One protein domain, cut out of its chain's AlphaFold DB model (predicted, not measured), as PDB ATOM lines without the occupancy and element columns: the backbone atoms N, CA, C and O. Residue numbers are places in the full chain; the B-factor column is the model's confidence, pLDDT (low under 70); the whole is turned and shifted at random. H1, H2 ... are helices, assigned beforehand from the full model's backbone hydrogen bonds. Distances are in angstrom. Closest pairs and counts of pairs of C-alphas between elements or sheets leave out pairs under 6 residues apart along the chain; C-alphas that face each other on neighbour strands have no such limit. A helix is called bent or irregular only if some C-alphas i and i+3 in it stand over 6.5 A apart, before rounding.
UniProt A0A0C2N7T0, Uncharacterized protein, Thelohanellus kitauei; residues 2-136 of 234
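Overview. This is residues 2 to 136 of the 234 residues of an uncharacterized protein of Thelohanellus kitauei (UniProt A0A0C2N7T0). One very long bent helix, H3, arches along a rod-shaped model, with H1 and H2 packed on its first arm and a cluster of short helices, H4 to H7, gathered at its second arm. The printed part has 135 residues with seven named helices, H1 to H7 in chain order, and no named strand: all helix. It is loose, with a radius of gyration of the C-alphas of 17.7 A, and spans 58 by 27 by 25 A.

Along the chain. H1, residues 2 to 14, begins at C-alpha 2 (16.399, -22.163, -28.828) and is only just irregular, C-alphas 8 and 11 being 6.7 A apart. H2 is residues 31 to 40. H3, residues 45 to 91, was assigned as one helix by its hydrogen bonds but is bent: C-alphas 71 and 74 are 7.6 A apart. Its arms are H3a, residues 45 to 71, 38.4 A long, irregular with C-alphas 46 and 49 7.0 A apart, and H3b, residues 74 to 91, 25.7 A long. H4 is residues 95 to 103, H5 106 to 113, H6 117 to 126 and H7 128 to 135, ending at C-alpha 135 (39.676, -17.025, -60.026).

Arrangement. H3a and H3b stand at a steep tilt of 69 degrees, only just short of about perpendicular. H1 touches H3a with residue 2 alone, the closest C-alphas, Tyr 2 and Ala 55, being 5.4 A apart. H2 touches H3a at Met 31 and Gln 56, closest C-alphas 7.4 A apart. H3b touches H7, closest C-alphas Ile 85 and Ile 133, 6.4 A, and H4, closest Gln 88 and Leu 98, 6.8 A. H5 and H6 touch only at the corner, closest C-alphas Thr 112 and Ser 118, 4.6 A; H6 and H3b are near each other. In H2, H3b, H4, H5, H6 and H7 every O i to N i+4 pair is within hydrogen-bond range; in H1 6 of 9 and in H3a 21 of 23.

Size, cuts and confidence. The C-alphas farthest apart, Glu 46 and Ala 90, are 58.8 A apart. The link from H1 to H2 is long, 16 residues. The printed part has no cut, and no printed residue is under 70 in pLDDT.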
ATOM      1  N   TYR A   2      16.620 -21.642 -27.473       94.00
ATOM      2  CA  TYR A   2      16.399 -22.163 -28.828       94.00
ATOM      3  C   TYR A   2      17.377 -21.603 -29.875       94.00
ATOM      4  O   TYR A   2      18.109 -22.366 -30.486       94.00
ATOM      5  N   GLU A   3      17.477 -20.275 -30.001       93.56
ATOM      6  CA  GLU A   3      18.362 -19.636 -30.993       93.56
ATOM      7  C   GLU A   3      19.844 -20.006 -30.819       93.56
ATOM      8  O   GLU A   3      20.591 -20.111 -31.790       93.56
ATOM      9  N   LYS A   4      20.277 -20.256 -29.575       94.62
ATOM     10  CA  LYS A   4      21.640 -20.721 -29.287       94.62
ATOM     11  C   LYS A   4      21.845 -22.139 -29.828       94.62
ATOM     12  O   LYS A   4      22.792 -22.369 -30.571       94.62
ATOM     13  N   TRP A   5      20.926 -23.054 -29.506       95.00
ATOM     14  CA  TRP A   5      20.940 -24.430 -30.016       95.00
ATOM     15  C   TRP A   5      20.897 -24.478 -31.543       95.00
ATOM     16  O   TRP A   5      21.729 -25.145 -32.157       95.00
ATOM     17  N   PHE A   6      19.970 -23.737 -32.153       93.31
ATOM     18  CA  PHE A   6      19.831 -23.675 -33.601       93.31
ATOM     19  C   PHE A   6      21.142 -23.226 -34.247       93.31
ATOM     20  O   PHE A   6      21.673 -23.917 -35.106       93.31
ATOM     21  N   ARG A   7      21.732 -22.119 -33.784       91.25
ATOM     22  CA  ARG A   7      22.984 -21.602 -34.346       91.25
ATOM     23  C   ARG A   7      24.173 -22.544 -34.146       91.25
ATOM     24  O   ARG A   7      25.006 -22.651 -35.039       91.25
ATOM     25  N   GLU A   8      24.303 -23.180 -32.987       92.19
ATOM     26  CA  GLU A   8      25.520 -23.921 -32.623       92.19
ATOM     27  C   GLU A   8      25.500 -25.392 -33.045       92.19
ATOM     28  O   GLU A   8      26.572 -25.971 -33.268       92.19
ATOM     29  N   VAL A   9      24.303 -25.974 -33.160       93.06
ATOM     30  CA  VAL A   9      24.083 -27.399 -33.416       93.06
ATOM     31  C   VAL A   9      23.307 -27.602 -34.711       93.06
ATOM     32  O   VAL A   9      23.839 -28.207 -35.639       93.06
ATOM     33  N   GLU A  10      22.075 -27.101 -34.789       92.50
ATOM     34  CA  GLU A  10      21.156 -27.521 -35.854       92.50
ATOM     35  C   GLU A  10      21.495 -26.902 -37.214       92.50
ATOM     36  O   GLU A  10      21.480 -27.590 -38.230       92.50
ATOM     37  N   SER A  11      21.931 -25.643 -37.244       90.94
ATOM     38  CA  SER A  11      22.386 -24.959 -38.460       90.94
ATOM     39  C   SER A  11      23.481 -25.753 -39.182       90.94
ATOM     40  O   SER A  11      23.454 -25.891 -40.398       90.94
ATOM     41  N   LYS A  12      24.406 -26.372 -38.438       89.94
ATOM     42  CA  LYS A  12      25.500 -27.189 -38.988       89.94
ATOM     43  C   LYS A  12      25.025 -28.525 -39.558       89.94
ATOM     44  O   LYS A  12      25.753 -29.162 -40.317       89.94
ATOM     45  N   ARG A  13      23.844 -28.997 -39.150       91.75
ATOM     46  CA  ARG A  13      23.207 -30.186 -39.727       91.75
ATOM     47  C   ARG A  13      22.460 -29.833 -41.003       91.75
ATOM     48  O   ARG A  13      22.561 -30.597 -41.956       91.75
ATOM     49  N   ILE A  14      21.796 -28.679 -41.010       92.94
ATOM     50  CA  ILE A  14      21.031 -28.151 -42.141       92.94
ATOM     51  C   ILE A  14      21.951 -27.714 -43.285       92.94
ATOM     52  O   ILE A  14      21.631 -27.931 -44.450       92.94
ATOM     53  N   PHE A  15      23.107 -27.123 -42.979       91.88
ATOM     54  CA  PHE A  15      24.009 -26.558 -43.982       91.88
ATOM     55  C   PHE A  15      25.297 -27.363 -44.123       91.88
ATOM     56  O   PHE A  15      26.019 -27.606 -43.156       91.88
ATOM     57  N   ASP A  16      25.628 -27.729 -45.361       91.81
ATOM     58  CA  ASP A  16      26.979 -28.141 -45.726       91.81
ATOM     59  C   ASP A  16      27.791 -26.877 -46.034       91.81
ATOM     60  O   ASP A  16      27.762 -26.354 -47.150       91.81
ATOM     61  N   MET A  17      28.472 -26.359 -45.007       88.56
ATOM     62  CA  MET A  17      29.272 -25.131 -45.092       88.56
ATOM     63  C   MET A  17      30.538 -25.290 -45.945       88.56
ATOM     64  O   MET A  17      31.119 -24.290 -46.347       88.56
ATOM     65  N   ASP A  18      30.959 -26.513 -46.270       89.00
ATOM     66  CA  ASP A  18      32.089 -26.725 -47.182       89.00
ATOM     67  C   ASP A  18      31.648 -26.563 -48.644       89.00
ATOM     68  O   ASP A  18      32.424 -26.162 -49.515       89.00
ATOM     69  N   LYS A  19      30.376 -26.870 -48.923       89.69
ATOM     70  CA  LYS A  19      29.773 -26.778 -50.260       89.69
ATOM     71  C   LYS A  19      28.856 -25.571 -50.446       89.69
ATOM     72  O   LYS A  19      28.418 -25.330 -51.568       89.69
ATOM     73  N   CYS A  20      28.554 -24.836 -49.380       89.75
ATOM     74  CA  CYS A  20      27.558 -23.764 -49.351       89.75
ATOM     75  C   CYS A  20      26.195 -24.202 -49.909       89.75
ATOM     76  O   CYS A  20      25.585 -23.502 -50.721       89.75
ATOM     77  N   VAL A  21      25.725 -25.378 -49.481       90.12
ATOM     78  CA  VAL A  21      24.405 -25.906 -49.850       90.12
ATOM     79  C   VAL A  21      23.572 -26.215 -48.617       90.12
ATOM     80  O   VAL A  21      24.084 -26.644 -47.580       90.12
ATOM     81  N   MET A  22      22.268 -26.006 -48.753       91.00
ATOM     82  CA  MET A  22      21.286 -26.510 -47.807       91.00
ATOM     83  C   MET A  22      21.055 -27.996 -48.088       91.00
ATOM     84  O   MET A  22      20.927 -28.393 -49.246       91.00
ATOM     85  N   ARG A  23      21.081 -28.823 -47.046       91.69
ATOM     86  CA  ARG A  23      20.812 -30.259 -47.147       91.69
ATOM     87  C   ARG A  23      19.309 -30.502 -47.230       91.69
ATOM     88  O   ARG A  23      18.531 -29.730 -46.673       91.69
ATOM     89  N   GLU A  24      18.938 -31.591 -47.895       88.38
ATOM     90  CA  GLU A  24      17.563 -32.100 -47.888       88.38
ATOM     91  C   GLU A  24      17.134 -32.437 -46.451       88.38
ATOM     92  O   GLU A  24      17.974 -32.833 -45.637       88.38
ATOM     93  N   ASP A  25      15.848 -32.255 -46.137       80.38
ATOM     94  CA  ASP A  25      15.304 -32.476 -44.790       80.38
ATOM     95  C   ASP A  25      15.584 -33.896 -44.267       80.38
ATOM     96  O   ASP A  25      14.977 -34.872 -44.706       80.38
ATOM     97  N   ASP A  26      16.480 -33.989 -43.280       79.50
ATOM     98  CA  ASP A  26      16.800 -35.207 -42.522       79.50
ATOM     99  C   ASP A  26      16.288 -35.093 -41.075       79.50
ATOM    100  O   ASP A  26      16.988 -35.367 -40.093       79.50
ATOM    101  N   HIS A  27      15.057 -34.593 -40.931       83.31
ATOM    102  CA  HIS A  27      14.379 -34.408 -39.649       83.31
ATOM    103  C   HIS A  27      15.137 -33.460 -38.705       83.31
ATOM    104  O   HIS A  27      15.305 -33.726 -37.508       83.31
ATOM    105  N   PHE A  28      15.592 -32.324 -39.240       80.62
ATOM    106  CA  PHE A  28      16.390 -31.332 -38.505       80.62
ATOM    107  C   PHE A  28      15.671 -30.778 -37.263       80.62
ATOM    108  O   PHE A  28      16.266 -30.494 -36.227       80.62
ATOM    109  N   PHE A  29      14.346 -30.690 -37.308       82.88
ATOM    110  CA  PHE A  29      13.548 -30.031 -36.273       82.88
ATOM    111  C   PHE A  29      13.029 -30.980 -35.179       82.88
ATOM    112  O   PHE A  29      11.991 -30.732 -34.561       82.88
ATOM    113  N   ALA A  30      13.755 -32.068 -34.904       88.69
ATOM    114  CA  ALA A  30      13.397 -33.028 -33.864       88.69
ATOM    115  C   ALA A  30      13.616 -32.467 -32.445       88.69
ATOM    116  O   ALA A  30      14.725 -32.090 -32.057       88.69
ATOM    117  N   MET A  31      12.562 -32.494 -31.622       92.31
ATOM    118  CA  MET A  31      12.613 -32.048 -30.220       92.31
ATOM    119  C   MET A  31      13.633 -32.814 -29.366       92.31
ATOM    120  O   MET A  31      14.193 -32.240 -28.430       92.31
ATOM    121  N   ASP A  32      13.905 -34.079 -29.689       93.50
ATOM    122  CA  ASP A  32      14.851 -34.915 -28.943       93.50
ATOM    123  C   ASP A  32      16.276 -34.345 -28.989       93.50
ATOM    124  O   ASP A  32      16.960 -34.291 -27.964       93.50
ATOM    125  N   ALA A  33      16.694 -33.810 -30.142       92.31
ATOM    126  CA  ALA A  33      18.002 -33.178 -30.300       92.31
ATOM    127  C   ALA A  33      18.136 -31.913 -29.435       92.31
ATOM    128  O   ALA A  33      19.183 -31.678 -28.822       92.31
ATOM    129  N   PHE A  34      17.065 -31.119 -29.330       94.62
ATOM    130  CA  PHE A  34      17.031 -29.961 -28.436       94.62
ATOM    131  C   PHE A  34      17.059 -30.383 -26.962       94.62
ATOM    132  O   PHE A  34      17.773 -29.786 -26.153       94.62
ATOM    133  N   PHE A  35      16.325 -31.434 -26.595       95.00
ATOM    134  CA  PHE A  35      16.309 -31.944 -25.227       95.00
ATOM    135  C   PHE A  35      17.688 -32.447 -24.784       95.00
ATOM    136  O   PHE A  35      18.146 -32.133 -23.684       95.00
ATOM    137  N   ASP A  36      18.389 -33.174 -25.650       94.88
ATOM    138  CA  ASP A  36      19.751 -33.629 -25.380       94.88
ATOM    139  C   ASP A  36      20.751 -32.475 -25.295       94.88
ATOM    140  O   ASP A  36      21.677 -32.523 -24.481       94.88
ATOM    141  N   TYR A  37      20.543 -31.406 -26.064       95.38
ATOM    142  CA  TYR A  37      21.312 -30.175 -25.919       95.38
ATOM    143  C   TYR A  37      21.104 -29.520 -24.544       95.38
ATOM    144  O   TYR A  37      22.085 -29.187 -23.880       95.38
ATOM    145  N   LEU A  38      19.863 -29.410 -24.051       95.62
ATOM    146  CA  LEU A  38      19.589 -28.853 -22.716       95.62
ATOM    147  C   LEU A  38      20.280 -29.637 -21.590       95.62
ATOM    148  O   LEU A  38      20.779 -29.030 -20.639       95.62
ATOM    149  N   LYS A  39      20.333 -30.972 -21.699       95.88
ATOM    150  CA  LYS A  39      21.058 -31.821 -20.740       95.88
ATOM    151  C   LYS A  39      22.558 -31.539 -20.761       95.88
ATOM    152  O   LYS A  39      23.163 -31.424 -19.699       95.88
ATOM    153  N   LYS A  40      23.152 -31.440 -21.955       96.94
ATOM    154  CA  LYS A  40      24.593 -31.183 -22.133       96.94
ATOM    155  C   LYS A  40      25.006 -29.816 -21.597       96.94
ATOM    156  O   LYS A  40      26.063 -29.706 -20.991       96.94
ATOM    157  N   GLU A  41      24.149 -28.813 -21.751       96.88
ATOM    158  CA  GLU A  41      24.366 -27.460 -21.225       96.88
ATOM    159  C   GLU A  41      24.194 -27.361 -19.697       96.88
ATOM    160  O   GLU A  41      24.372 -26.287 -19.128       96.88
ATOM    161  N   GLY A  42      23.835 -28.456 -19.012       96.25
ATOM    162  CA  GLY A  42      23.697 -28.474 -17.554       96.25
ATOM    163  C   GLY A  42      22.524 -27.642 -17.032       96.25
ATOM    164  O   GLY A  42      22.529 -27.229 -15.874       96.25
ATOM    165  N   ILE A  43      21.514 -27.382 -17.867       95.44
ATOM    166  CA  ILE A  43      20.329 -26.624 -17.459       95.44
ATOM    167  C   ILE A  43      19.549 -27.424 -16.405       95.44
ATOM    168  O   ILE A  43      19.362 -28.639 -16.540       95.44
ATOM    169  N   SER A  44      19.071 -26.751 -15.356       95.31
ATOM    170  CA  SER A  44      18.259 -27.382 -14.315       95.31
ATOM    171  C   SER A  44      16.885 -27.803 -14.845       95.31
ATOM    172  O   SER A  44      16.260 -27.112 -15.654       95.31
ATOM    173  N   LYS A  45      16.384 -28.949 -14.365       93.38
ATOM    174  CA  LYS A  45      15.117 -29.542 -14.836       93.38
ATOM    175  C   LYS A  45      13.904 -28.634 -14.626       93.38
ATOM    176  O   LYS A  45      12.965 -28.698 -15.411       93.38
ATOM    177  N   GLU A  46      13.925 -27.779 -13.606       93.81
ATOM    178  CA  GLU A  46      12.855 -26.809 -13.327       93.81
ATOM    179  C   GLU A  46      12.627 -25.818 -14.481       93.81
ATOM    180  O   GLU A  46      11.507 -25.369 -14.707       93.81
ATOM    181  N   ASN A  47      13.666 -25.549 -15.276       94.88
ATOM    182  CA  ASN A  47      13.600 -24.646 -16.418       94.88
ATOM    183  C   ASN A  47      13.212 -25.354 -17.727       94.88
ATOM    184  O   ASN A  47      12.911 -24.685 -18.718       94.88
ATOM    185  N   TYR A  48      13.190 -26.692 -17.754       94.00
ATOM    186  CA  TYR A  48      12.987 -27.458 -18.989       94.00
ATOM    187  C   TYR A  48      11.629 -27.186 -19.607       94.00
ATOM    188  O   TYR A  48      11.563 -26.931 -20.802       94.00
ATOM    189  N   THR A  49      10.557 -27.193 -18.815       94.00
ATOM    190  CA  THR A  49       9.196 -27.021 -19.335       94.00
ATOM    191  C   THR A  49       9.053 -25.716 -20.115       94.00
ATOM    192  O   THR A  49       8.608 -25.732 -21.259       94.00
ATOM    193  N   SER A  50       9.501 -24.593 -19.541       94.69
ATOM    194  CA  SER A  50       9.456 -23.282 -20.205       94.69
ATOM    195  C   SER A  50      10.309 -23.257 -21.480       94.69
ATOM    196  O   SER A  50       9.861 -22.797 -22.533       94.69
ATOM    197  N   MET A  51      11.520 -23.823 -21.426       95.06
ATOM    198  CA  MET A  51      12.414 -23.876 -22.585       95.06
ATOM    199  C   MET A  51      11.899 -24.789 -23.701       95.06
ATOM    200  O   MET A  51      12.063 -24.448 -24.867       95.06
ATOM    201  N   ILE A  52      11.272 -25.916 -23.362       94.50
ATOM    202  CA  ILE A  52      10.667 -26.859 -24.310       94.50
ATOM    203  C   ILE A  52       9.480 -26.208 -25.013       94.50
ATOM    204  O   ILE A  52       9.421 -26.256 -26.237       94.50
ATOM    205  N   ILE A  53       8.579 -25.553 -24.272       92.31
ATOM    206  CA  ILE A  53       7.439 -24.835 -24.861       92.31
ATOM    207  C   ILE A  53       7.945 -23.751 -25.818       92.31
ATOM    208  O   ILE A  53       7.512 -23.675 -26.965       92.31
ATOM    209  N   SER A  54       8.921 -22.952 -25.377       93.88
ATOM    210  CA  SER A  54       9.540 -21.932 -26.227       93.88
ATOM    211  C   SER A  54      10.184 -22.539 -27.478       93.88
ATOM    212  O   SER A  54      10.024 -21.997 -28.571       93.88
ATOM    213  N   ALA A  55      10.887 -23.666 -27.349       94.69
ATOM    214  CA  ALA A  55      11.510 -24.341 -28.478       94.69
ATOM    215  C   ALA A  55      10.484 -24.894 -29.466       94.69
ATOM    216  O   ALA A  55      10.675 -24.705 -30.659       94.69
ATOM    217  N   GLN A  56       9.382 -25.487 -29.005       93.69
ATOM    218  CA  GLN A  56       8.318 -25.987 -29.882       93.69
ATOM    219  C   GLN A  56       7.743 -24.879 -30.769       93.69
ATOM    220  O   GLN A  56       7.687 -25.048 -31.985       93.69
ATOM    221  N   CYS A  57       7.406 -23.722 -30.191       93.00
ATOM    222  CA  CYS A  57       6.898 -22.590 -30.970       93.00
ATOM    223  C   CYS A  57       7.911 -22.101 -32.017       93.00
ATOM    224  O   CYS A  57       7.541 -21.763 -33.139       93.00
ATOM    225  N   ASN A  58       9.198 -22.062 -31.665       94.44
ATOM    226  CA  ASN A  58      10.226 -21.630 -32.607       94.44
ATOM    227  C   ASN A  58      10.548 -22.695 -33.667       94.44
ATOM    228  O   ASN A  58      10.823 -22.329 -34.802       94.44
ATOM    229  N   LEU A  59      10.477 -23.987 -33.333       92.81
ATOM    230  CA  LEU A  59      10.663 -25.085 -34.285       92.81
ATOM    231  C   LEU A  59       9.590 -25.079 -35.363       92.81
ATOM    232  O   LEU A  59       9.920 -25.255 -36.529       92.81
ATOM    233  N   GLU A  60       8.330 -24.856 -34.996       91.25
ATOM    234  CA  GLU A  60       7.240 -24.769 -35.970       91.25
ATOM    235  C   GLU A  60       7.477 -23.614 -36.954       91.25
ATOM    236  O   GLU A  60       7.420 -23.800 -38.171       91.25
ATOM    237  N   ASN A  61       7.841 -22.435 -36.440       92.50
ATOM    238  CA  ASN A  61       8.185 -21.283 -37.274       92.50
ATOM    239  C   ASN A  61       9.405 -21.561 -38.164       92.50
ATOM    240  O   ASN A  61       9.350 -21.305 -39.364       92.50
ATOM    241  N   ALA A  62      10.471 -22.135 -37.604       92.75
ATOM    242  CA  ALA A  62      11.686 -22.469 -38.340       92.75
ATOM    243  C   ALA A  62      11.439 -23.528 -39.421       92.75
ATOM    244  O   ALA A  62      11.966 -23.403 -40.518       92.75
ATOM    245  N   THR A  63      10.591 -24.522 -39.154       92.31
ATOM    246  CA  THR A  63      10.193 -25.545 -40.134       92.31
ATOM    247  C   THR A  63       9.466 -24.902 -41.313       92.31
ATOM    248  O   THR A  63       9.801 -25.135 -42.473       92.31
ATOM    249  N   ASN A  64       8.501 -24.025 -41.030       92.00
ATOM    250  CA  ASN A  64       7.767 -23.299 -42.065       92.00
ATOM    251  C   ASN A  64       8.678 -22.367 -42.878       92.00
ATOM    252  O   ASN A  64       8.531 -22.259 -44.095       92.00
ATOM    253  N   GLU A  65       9.603 -21.670 -42.219       91.88
ATOM    254  CA  GLU A  65      10.606 -20.827 -42.871       91.88
ATOM    255  C   GLU A  65      11.575 -21.655 -43.730       91.88
ATOM    256  O   GLU A  65      11.879 -21.234 -44.845       91.88
ATOM    257  N   PHE A  66      12.000 -22.834 -43.267       92.75
ATOM    258  CA  PHE A  66      12.876 -23.745 -44.005       92.75
ATOM    259  C   PHE A  66      12.238 -24.150 -45.332       92.75
ATOM    260  O   PHE A  66      12.795 -23.839 -46.378       92.75
ATOM    261  N   PHE A  67      11.030 -24.722 -45.314       91.31
ATOM    262  CA  PHE A  67      10.369 -25.179 -46.543       91.31
ATOM    263  C   PHE A  67      10.035 -24.037 -47.510       91.31
ATOM    264  O   PHE A  67      10.113 -24.198 -48.728       91.31
ATOM    265  N   LYS A  68       9.690 -22.851 -46.989       91.88
ATOM    266  CA  LYS A  68       9.516 -21.655 -47.830       91.88
ATOM    267  C   LYS A  68      10.819 -21.246 -48.505       91.88
ATOM    268  O   LYS A  68      10.796 -20.874 -49.673       91.88
ATOM    269  N   THR A  69      11.922 -21.299 -47.763       91.12
ATOM    270  CA  THR A  69      13.245 -20.924 -48.264       91.12
ATOM    271  C   THR A  69      13.763 -21.956 -49.247       91.12
ATOM    272  O   THR A  69      14.243 -21.577 -50.300       91.12
ATOM    273  N   GLU A  70      13.615 -23.247 -48.959       90.00
ATOM    274  CA  GLU A  70      14.012 -24.352 -49.834       90.00
ATOM    275  C   GLU A  70      13.411 -24.207 -51.230       90.00
ATOM    276  O   GLU A  70      14.128 -24.284 -52.225       90.00
ATOM    277  N   ALA A  71      12.123 -23.859 -51.305       89.31
ATOM    278  CA  ALA A  71      11.432 -23.634 -52.568       89.31
ATOM    279  C   ALA A  71      11.997 -22.461 -53.397       89.31
ATOM    280  O   ALA A  71      11.819 -22.436 -54.616       89.31
ATOM    281  N   THR A  72      12.645 -21.477 -52.767       90.56
ATOM    282  CA  THR A  72      13.237 -20.309 -53.445       90.56
ATOM    283  C   THR A  72      14.762 -20.317 -53.460       90.56
ATOM    284  O   THR A  72      15.364 -19.477 -54.129       90.56
ATOM    285  N   PHE A  73      15.386 -21.266 -52.766       88.62
ATOM    286  CA  PHE A  73      16.808 -21.259 -52.453       88.62
ATOM    287  C   PHE A  73      17.673 -21.327 -53.705       88.62
ATOM    288  O   PHE A  73      18.575 -20.511 -53.873       88.62
ATOM    289  N   GLU A  74      17.377 -22.262 -54.611       87.50
ATOM    290  CA  GLU A  74      18.143 -22.414 -55.852       87.50
ATOM    291  C   GLU A  74      18.121 -21.133 -56.680       87.50
ATOM    292  O   GLU A  74      19.164 -20.659 -57.120       87.50
ATOM    293  N   LYS A  75      16.940 -20.518 -56.809       90.25
ATOM    294  CA  LYS A  75      16.772 -19.264 -57.540       90.25
ATOM    295  C   LYS A  75      17.592 -18.133 -56.914       90.25
ATOM    296  O   LYS A  75      18.282 -17.415 -57.627       90.25
ATOM    297  N   GLN A  76      17.526 -17.980 -55.594       89.12
ATOM    298  CA  GLN A  76      18.252 -16.933 -54.870       89.12
ATOM    299  C   GLN A  76      19.768 -17.127 -54.931       89.12
ATOM    300  O   GLN A  76      20.513 -16.174 -55.154       89.12
ATOM    301  N   ARG A  77      20.229 -18.375 -54.805       88.44
ATOM    302  CA  ARG A  77      21.635 -18.743 -54.989       88.44
ATOM    303  C   ARG A  77      22.118 -18.379 -56.390       88.44
ATOM    304  O   ARG A  77      23.200 -17.815 -56.529       88.44
ATOM    305  N   ASP A  78      21.338 -18.698 -57.416       89.50
ATOM    306  CA  ASP A  78      21.709 -18.420 -58.800       89.50
ATOM    307  C   ASP A  78      21.740 -16.902 -59.072       89.50
ATOM    308  O   ASP A  78      22.701 -16.416 -59.669       89.50
ATOM    309  N   GLU A  79      20.773 -16.134 -58.546       91.56
ATOM    310  CA  GLU A  79      20.762 -14.660 -58.595       91.56
ATOM    311  C   GLU A  79      21.993 -14.049 -57.885       91.56
ATOM    312  O   GLU A  79      22.628 -13.127 -58.408       91.56
ATOM    313  N   LEU A  80      22.379 -14.585 -56.720       90.44
ATOM    314  CA  LEU A  80      23.588 -14.180 -55.994       90.44
ATOM    315  C   LEU A  80      24.857 -14.461 -56.809       90.44
ATOM    316  O   LEU A  80      25.716 -13.589 -56.944       90.44
ATOM    317  N   LEU A  81      24.986 -15.670 -57.357       89.94
ATOM    318  CA  LEU A  81      26.140 -16.060 -58.167       89.94
ATOM    319  C   LEU A  81      26.262 -15.196 -59.423       89.94
ATOM    320  O   LEU A  81      27.355 -14.716 -59.730       89.94
ATOM    321  N   GLU A  82      25.152 -14.954 -60.118       91.44
ATOM    322  CA  GLU A  82      25.111 -14.076 -61.283       91.44
ATOM    323  C   GLU A  82      25.567 -12.656 -60.921       91.44
ATOM    324  O   GLU A  82      26.416 -12.085 -61.616       91.44
ATOM    325  N   PHE A  83      25.082 -12.110 -59.801       91.69
ATOM    326  CA  PHE A  83      25.512 -10.805 -59.307       91.69
ATOM    327  C   PHE A  83      27.022 -10.767 -59.035       91.69
ATOM    328  O   PHE A  83      27.715  -9.878 -59.541       91.69
ATOM    329  N   LEU A  84      27.546 -11.732 -58.271       90.56
ATOM    330  CA  LEU A  84      28.959 -11.772 -57.885       90.56
ATOM    331  C   LEU A  84      29.874 -11.902 -59.110       90.56
ATOM    332  O   LEU A  84      30.861 -11.174 -59.218       90.56
ATOM    333  N   ILE A  85      29.523 -12.762 -60.071       89.88
ATOM    334  CA  ILE A  85      30.278 -12.942 -61.320       89.88
ATOM    335  C   ILE A  85      30.229 -11.668 -62.174       89.88
ATOM    336  O   ILE A  85      31.262 -11.203 -62.666       89.88
ATOM    337  N   SER A  86      29.041 -11.078 -62.346       90.56
ATOM    338  CA  SER A  86      28.845  -9.847 -63.120       90.56
ATOM    339  C   SER A  86      29.684  -8.694 -62.564       90.56
ATOM    340  O   SER A  86      30.434  -8.040 -63.298       90.56
ATOM    341  N   ARG A  87      29.645  -8.491 -61.243       90.06
ATOM    342  CA  ARG A  87      30.415  -7.441 -60.569       90.06
ATOM    343  C   ARG A  87      31.912  -7.695 -60.586       90.06
ATOM    344  O   ARG A  87      32.669  -6.762 -60.861       90.06
ATOM    345  N   GLN A  88      32.346  -8.938 -60.393       88.69
ATOM    346  CA  GLN A  88      33.761  -9.292 -60.480       88.69
ATOM    347  C   GLN A  88      34.343  -8.996 -61.871       88.69
ATOM    348  O   GLN A  88      35.457  -8.476 -61.994       88.69
ATOM    349  N   ASN A  89      33.572  -9.269 -62.927       86.31
ATOM    350  CA  ASN A  89      33.960  -8.958 -64.301       86.31
ATOM    351  C   ASN A  89      34.056  -7.450 -64.567       86.31
ATOM    352  O   ASN A  89      34.932  -7.031 -65.325       86.31
ATOM    353  N   ALA A  90      33.189  -6.648 -63.943       86.94
ATOM    354  CA  ALA A  90      33.146  -5.200 -64.131       86.94
ATOM    355  C   ALA A  90      34.251  -4.449 -63.367       86.94
ATOM    356  O   ALA A  90      34.862  -3.535 -63.915       86.94
ATOM    357  N   ILE A  91      34.502  -4.816 -62.107       82.69
ATOM    358  CA  ILE A  91      35.328  -4.010 -61.191       82.69
ATOM    359  C   ILE A  91      36.800  -4.450 -61.213       82.69
ATOM    360  O   ILE A  91      37.677  -3.654 -60.888       82.69
ATOM    361  N   ASN A  92      37.102  -5.697 -61.612       78.75
ATOM    362  CA  ASN A  92      38.426  -6.309 -61.400       78.75
ATOM    363  C   ASN A  92      38.904  -6.125 -59.945       78.75
ATOM    364  O   ASN A  92      40.066  -5.809 -59.682       78.75
ATOM    365  N   GLY A  93      37.949  -6.224 -59.020       79.62
ATOM    366  CA  GLY A  93      38.114  -5.834 -57.634       79.62
ATOM    367  C   GLY A  93      38.739  -6.926 -56.777       79.62
ATOM    368  O   GLY A  93      38.857  -8.088 -57.170       79.62
ATOM    369  N   THR A  94      39.126  -6.539 -55.566       89.25
ATOM    370  CA  THR A  94      39.465  -7.480 -54.498       89.25
ATOM    371  C   THR A  94      38.191  -8.100 -53.915       89.25
ATOM    372  O   THR A  94      37.113  -7.503 -53.999       89.25
ATOM    373  N   LYS A  95      38.324  -9.247 -53.232       89.75
ATOM    374  CA  LYS A  95      37.252  -9.868 -52.424       89.75
ATOM    375  C   LYS A  95      36.514  -8.840 -51.560       89.75
ATOM    376  O   LYS A  95      35.290  -8.782 -51.581       89.75
ATOM    377  N   GLN A  96      37.261  -7.963 -50.886       91.12
ATOM    378  CA  GLN A  96      36.686  -6.925 -50.032       91.12
ATOM    379  C   GLN A  96      35.796  -5.947 -50.810       91.12
ATOM    380  O   GLN A  96      34.697  -5.640 -50.364       91.12
ATOM    381  N   SER A  97      36.240  -5.480 -51.982       91.12
ATOM    382  CA  SER A  97      35.443  -4.550 -52.792       91.12
ATOM    383  C   SER A  97      34.144  -5.172 -53.308       91.12
ATOM    384  O   SER A  97      33.120  -4.500 -53.329       91.12
ATOM    385  N   LEU A  98      34.168  -6.464 -53.658       90.06
ATOM    386  CA  LEU A  98      32.984  -7.195 -54.104       90.06
ATOM    387  C   LEU A  98      31.972  -7.379 -52.963       90.06
ATOM    388  O   LEU A  98      30.775  -7.196 -53.168       90.06
ATOM    389  N   ILE A  99      32.458  -7.694 -51.759       91.50
ATOM    390  CA  ILE A  99      31.623  -7.814 -50.557       91.50
ATOM    391  C   ILE A  99      30.965  -6.472 -50.217       91.50
ATOM    392  O   ILE A  99      29.768  -6.436 -49.948       91.50
ATOM    393  N   GLU A 100      31.720  -5.370 -50.232       93.00
ATOM    394  CA  GLU A 100      31.167  -4.041 -49.939       93.00
ATOM    395  C   GLU A 100      30.150  -3.586 -50.999       93.00
ATOM    396  O   GLU A 100      29.099  -3.052 -50.641       93.00
ATOM    397  N   ASP A 101      30.391  -3.865 -52.286       91.75
ATOM    398  CA  ASP A 101      29.407  -3.599 -53.345       91.75
ATOM    399  C   ASP A 101      28.129  -4.427 -53.130       91.75
ATOM    400  O   ASP A 101      27.020  -3.893 -53.196       91.75
ATOM    401  N   PHE A 102      28.266  -5.710 -52.776       93.06
ATOM    402  CA  PHE A 102      27.117  -6.567 -52.488       93.06
ATOM    403  C   PHE A 102      26.311  -6.087 -51.277       93.06
ATOM    404  O   PHE A 102      25.086  -6.052 -51.357       93.06
ATOM    405  N   LYS A 103      26.957  -5.635 -50.192       93.69
ATOM    406  CA  LYS A 103      26.270  -5.077 -49.008       93.69
ATOM    407  C   LYS A 103      25.374  -3.880 -49.330       93.69
ATOM    408  O   LYS A 103      24.407  -3.634 -48.615       93.69
ATOM    409  N   SER A 104      25.684  -3.136 -50.391       93.50
ATOM    410  CA  SER A 104      24.860  -2.016 -50.857       93.50
ATOM    411  C   SER A 104      23.661  -2.443 -51.722       93.50
ATOM    412  O   SER A 104      22.775  -1.631 -51.998       93.50
ATOM    413  N   ASN A 105      23.607  -3.708 -52.148       93.56
ATOM    414  CA  ASN A 105      22.557  -4.254 -53.001       93.56
ATOM    415  C   ASN A 105      21.320  -4.690 -52.193       93.56
ATOM    416  O   ASN A 105      21.431  -5.199 -51.080       93.56
ATOM    417  N   SER A 106      20.120  -4.567 -52.771       92.56
ATOM    418  CA  SER A 106      18.879  -5.034 -52.135       92.56
ATOM    419  C   SER A 106      18.857  -6.541 -51.860       92.56
ATOM    420  O   SER A 106      18.249  -6.959 -50.876       92.56
ATOM    421  N   LEU A 107      19.544  -7.342 -52.684       89.12
ATOM    422  CA  LEU A 107      19.704  -8.784 -52.484       89.12
ATOM    423  C   LEU A 107      20.354  -9.088 -51.130       89.12
ATOM    424  O   LEU A 107      19.902  -9.993 -50.442       89.12
ATOM    425  N   TYR A 108      21.332  -8.295 -50.684       91.44
ATOM    426  CA  TYR A 108      21.966  -8.503 -49.378       91.44
ATOM    427  C   TYR A 108      20.959  -8.413 -48.227       91.44
ATOM    428  O   TYR A 108      20.963  -9.258 -47.332       91.44
ATOM    429  N   ASN A 109      20.055  -7.431 -48.256       89.56
ATOM    430  CA  ASN A 109      19.032  -7.281 -47.219       89.56
ATOM    431  C   ASN A 109      18.023  -8.436 -47.244       89.56
ATOM    432  O   ASN A 109      17.608  -8.917 -46.191       89.56
ATOM    433  N   GLN A 110      17.646  -8.902 -48.437       85.62
ATOM    434  CA  GLN A 110      16.758 -10.052 -48.589       85.62
ATOM    435  C   GLN A 110      17.397 -11.327 -48.019       85.62
ATOM    436  O   GLN A 110      16.788 -11.989 -47.178       85.62
ATOM    437  N   GLU A 111      18.638 -11.622 -48.403       84.75
ATOM    438  CA  GLU A 111      19.379 -12.808 -47.962       84.75
ATOM    439  C   GLU A 111      19.693 -12.778 -46.454       84.75
ATOM    440  O   GLU A 111      19.549 -13.783 -45.764       84.75
ATOM    441  N   THR A 112      20.060 -11.621 -45.894       89.38
ATOM    442  CA  THR A 112      20.392 -11.510 -44.460       89.38
ATOM    443  C   THR A 112      19.179 -11.522 -43.534       89.38
ATOM    444  O   THR A 112      19.315 -11.877 -42.364       89.38
ATOM    445  N   SER A 113      17.994 -11.167 -44.037       86.88
ATOM    446  CA  SER A 113      16.758 -11.161 -43.244       86.88
ATOM    447  C   SER A 113      16.215 -12.559 -42.929       86.88
ATOM    448  O   SER A 113      15.430 -12.720 -41.995       86.88
ATOM    449  N   ASN A 114      16.633 -13.576 -43.685       88.75
ATOM    450  CA  ASN A 114      16.168 -14.946 -43.535       88.75
ATOM    451  C   ASN A 114      17.227 -15.800 -42.823       88.75
ATOM    452  O   ASN A 114      18.387 -15.863 -43.243       88.75
ATOM    453  N   ARG A 115      16.816 -16.503 -41.757       89.81
ATOM    454  CA  ARG A 115      17.721 -17.306 -40.920       89.81
ATOM    455  C   ARG A 115      18.419 -18.447 -41.665       89.81
ATOM    456  O   ARG A 115      19.453 -18.910 -41.193       89.81
ATOM    457  N   PHE A 116      17.861 -18.910 -42.784       90.50
ATOM    458  CA  PHE A 116      18.411 -20.000 -43.588       90.50
ATOM    459  C   PHE A 116      19.256 -19.513 -44.769       90.50
ATOM    460  O   PHE A 116      20.188 -20.197 -45.180       90.50
ATOM    461  N   LEU A 117      18.981 -18.313 -45.279       88.88
ATOM    462  CA  LEU A 117      19.768 -17.713 -46.359       88.88
ATOM    463  C   LEU A 117      21.050 -17.064 -45.846       88.88
ATOM    464  O   LEU A 117      22.104 -17.205 -46.460       88.88
ATOM    465  N   SER A 118      20.990 -16.413 -44.685       90.50
ATOM    466  CA  SER A 118      22.135 -15.710 -44.103       90.50
ATOM    467  C   SER A 118      23.380 -16.604 -43.911       90.50
ATOM    468  O   SER A 118      24.458 -16.201 -44.355       90.50
ATOM    469  N   PRO A 119      23.282 -17.841 -43.373       89.31
ATOM    470  CA  PRO A 119      24.432 -18.747 -43.277       89.31
ATOM    471  C   PRO A 119      25.022 -19.135 -44.635       89.31
ATOM    472  O   PRO A 119      26.240 -19.224 -44.782       89.31
ATOM    473  N   ILE A 120      24.175 -19.336 -45.647       87.44
ATOM    474  CA  ILE A 120      24.630 -19.644 -47.004       87.44
ATOM    475  C   ILE A 120      25.334 -18.439 -47.610       87.44
ATOM    476  O   ILE A 120      26.418 -18.579 -48.174       87.44
ATOM    477  N   LEU A 121      24.762 -17.248 -47.460       89.69
ATOM    478  CA  LEU A 121      25.401 -16.028 -47.912       89.69
ATOM    479  C   LEU A 121      26.780 -15.866 -47.264       89.69
ATOM    480  O   LEU A 121      27.765 -15.617 -47.958       89.69
ATOM    481  N   GLN A 122      26.862 -16.054 -45.948       90.56
ATOM    482  CA  GLN A 122      28.125 -16.016 -45.222       90.56
ATOM    483  C   GLN A 122      29.113 -17.048 -45.778       90.56
ATOM    484  O   GLN A 122      30.271 -16.717 -46.017       90.56
ATOM    485  N   CYS A 123      28.649 -18.261 -46.080       90.88
ATOM    486  CA  CYS A 123      29.455 -19.300 -46.715       90.88
ATOM    487  C   CYS A 123      30.055 -18.840 -48.056       90.88
ATOM    488  O   CYS A 123      31.256 -19.001 -48.284       90.88
ATOM    489  N   TYR A 124      29.252 -18.207 -48.919       89.56
ATOM    490  CA  TYR A 124      29.731 -17.675 -50.195       89.56
ATOM    491  C   TYR A 124      30.750 -16.553 -50.013       89.56
ATOM    492  O   TYR A 124      31.775 -16.564 -50.690       89.56
ATOM    493  N   LEU A 125      30.479 -15.596 -49.122       90.06
ATOM    494  CA  LEU A 125      31.294 -14.389 -48.972       90.06
ATOM    495  C   LEU A 125      32.574 -14.610 -48.160       90.06
ATOM    496  O   LEU A 125      33.591 -13.972 -48.434       90.06
ATOM    497  N   GLU A 126      32.544 -15.479 -47.155       89.38
ATOM    498  CA  GLU A 126      33.669 -15.687 -46.241       89.38
ATOM    499  C   GLU A 126      34.521 -16.897 -46.635       89.38
ATOM    500  O   GLU A 126      35.740 -16.841 -46.464       89.38
ATOM    501  N   GLY A 127      33.922 -17.934 -47.228       84.75
ATOM    502  CA  GLY A 127      34.596 -19.180 -47.597       84.75
ATOM    503  C   GLY A 127      35.447 -19.111 -48.870       84.75
ATOM    504  O   GLY A 127      35.713 -18.045 -49.427       84.75
ATOM    505  N   GLU A 128      35.852 -20.286 -49.360       89.38
ATOM    506  CA  GLU A 128      36.636 -20.436 -50.598       89.38
ATOM    507  C   GLU A 128      35.813 -20.172 -51.869       89.38
ATOM    508  O   GLU A 128      36.366 -20.026 -52.961       89.38
ATOM    509  N   MET A 129      34.479 -20.137 -51.768       87.75
ATOM    510  CA  MET A 129      33.603 -20.004 -52.935       87.75
ATOM    511  C   MET A 129      33.788 -18.661 -53.643       87.75
ATOM    512  O   MET A 129      33.881 -18.632 -54.870       87.75
ATOM    513  N   ILE A 130      33.929 -17.560 -52.905       87.75
ATOM    514  CA  ILE A 130      34.259 -16.262 -53.506       87.75
ATOM    515  C   ILE A 130      35.640 -16.264 -54.164       87.75
ATOM    516  O   ILE A 130      35.802 -15.658 -55.219       87.75
ATOM    517  N   ASP A 131      36.614 -17.001 -53.626       89.62
ATOM    518  CA  ASP A 131      37.942 -17.115 -54.239       89.62
ATOM    519  C   ASP A 131      37.872 -17.914 -55.551       89.62
ATOM    520  O   ASP A 131      38.523 -17.567 -56.543       89.62
ATOM    521  N   ARG A 132      37.003 -18.932 -55.618       88.06
ATOM    522  CA  ARG A 132      36.672 -19.638 -56.868       88.06
ATOM    523  C   ARG A 132      36.002 -18.711 -57.881       88.06
ATOM    524  O   ARG A 132      36.383 -18.731 -59.044       88.06
ATOM    525  N   ILE A 133      35.063 -17.867 -57.453       86.69
ATOM    526  CA  ILE A 133      34.410 -16.878 -58.330       86.69
ATOM    527  C   ILE A 133      35.430 -15.860 -58.859       86.69
ATOM    528  O   ILE A 133      35.437 -15.553 -60.048       86.69
ATOM    529  N   ILE A 134      36.330 -15.370 -58.004       86.44
ATOM    530  CA  ILE A 134      37.377 -14.407 -58.377       86.44
ATOM    531  C   ILE A 134      38.390 -15.018 -59.352       86.44
ATOM    532  O   ILE A 134      38.868 -14.323 -60.249       86.44
ATOM    533  N   SER A 135      38.715 -16.303 -59.183       87.56
ATOM    534  CA  SER A 135      39.676 -17.025 -60.026       87.56
ATOM    535  C   SER A 135      39.081 -17.589 -61.317       87.56
ATOM    536  O   SER A 135      39.850 -18.010 -62.187       87.56
ATOM    537  N   MET A 136      37.752 -17.579 -61.487       83.50
ATOM    538  CA  MET A 136      37.136 -18.019 -62.736       83.50
ATOM    539  C   MET A 136      37.696 -17.199 -63.907       83.50
ATOM    540  O   MET A 136      37.660 -15.963 -63.877       83.50
TER     541      MET A 136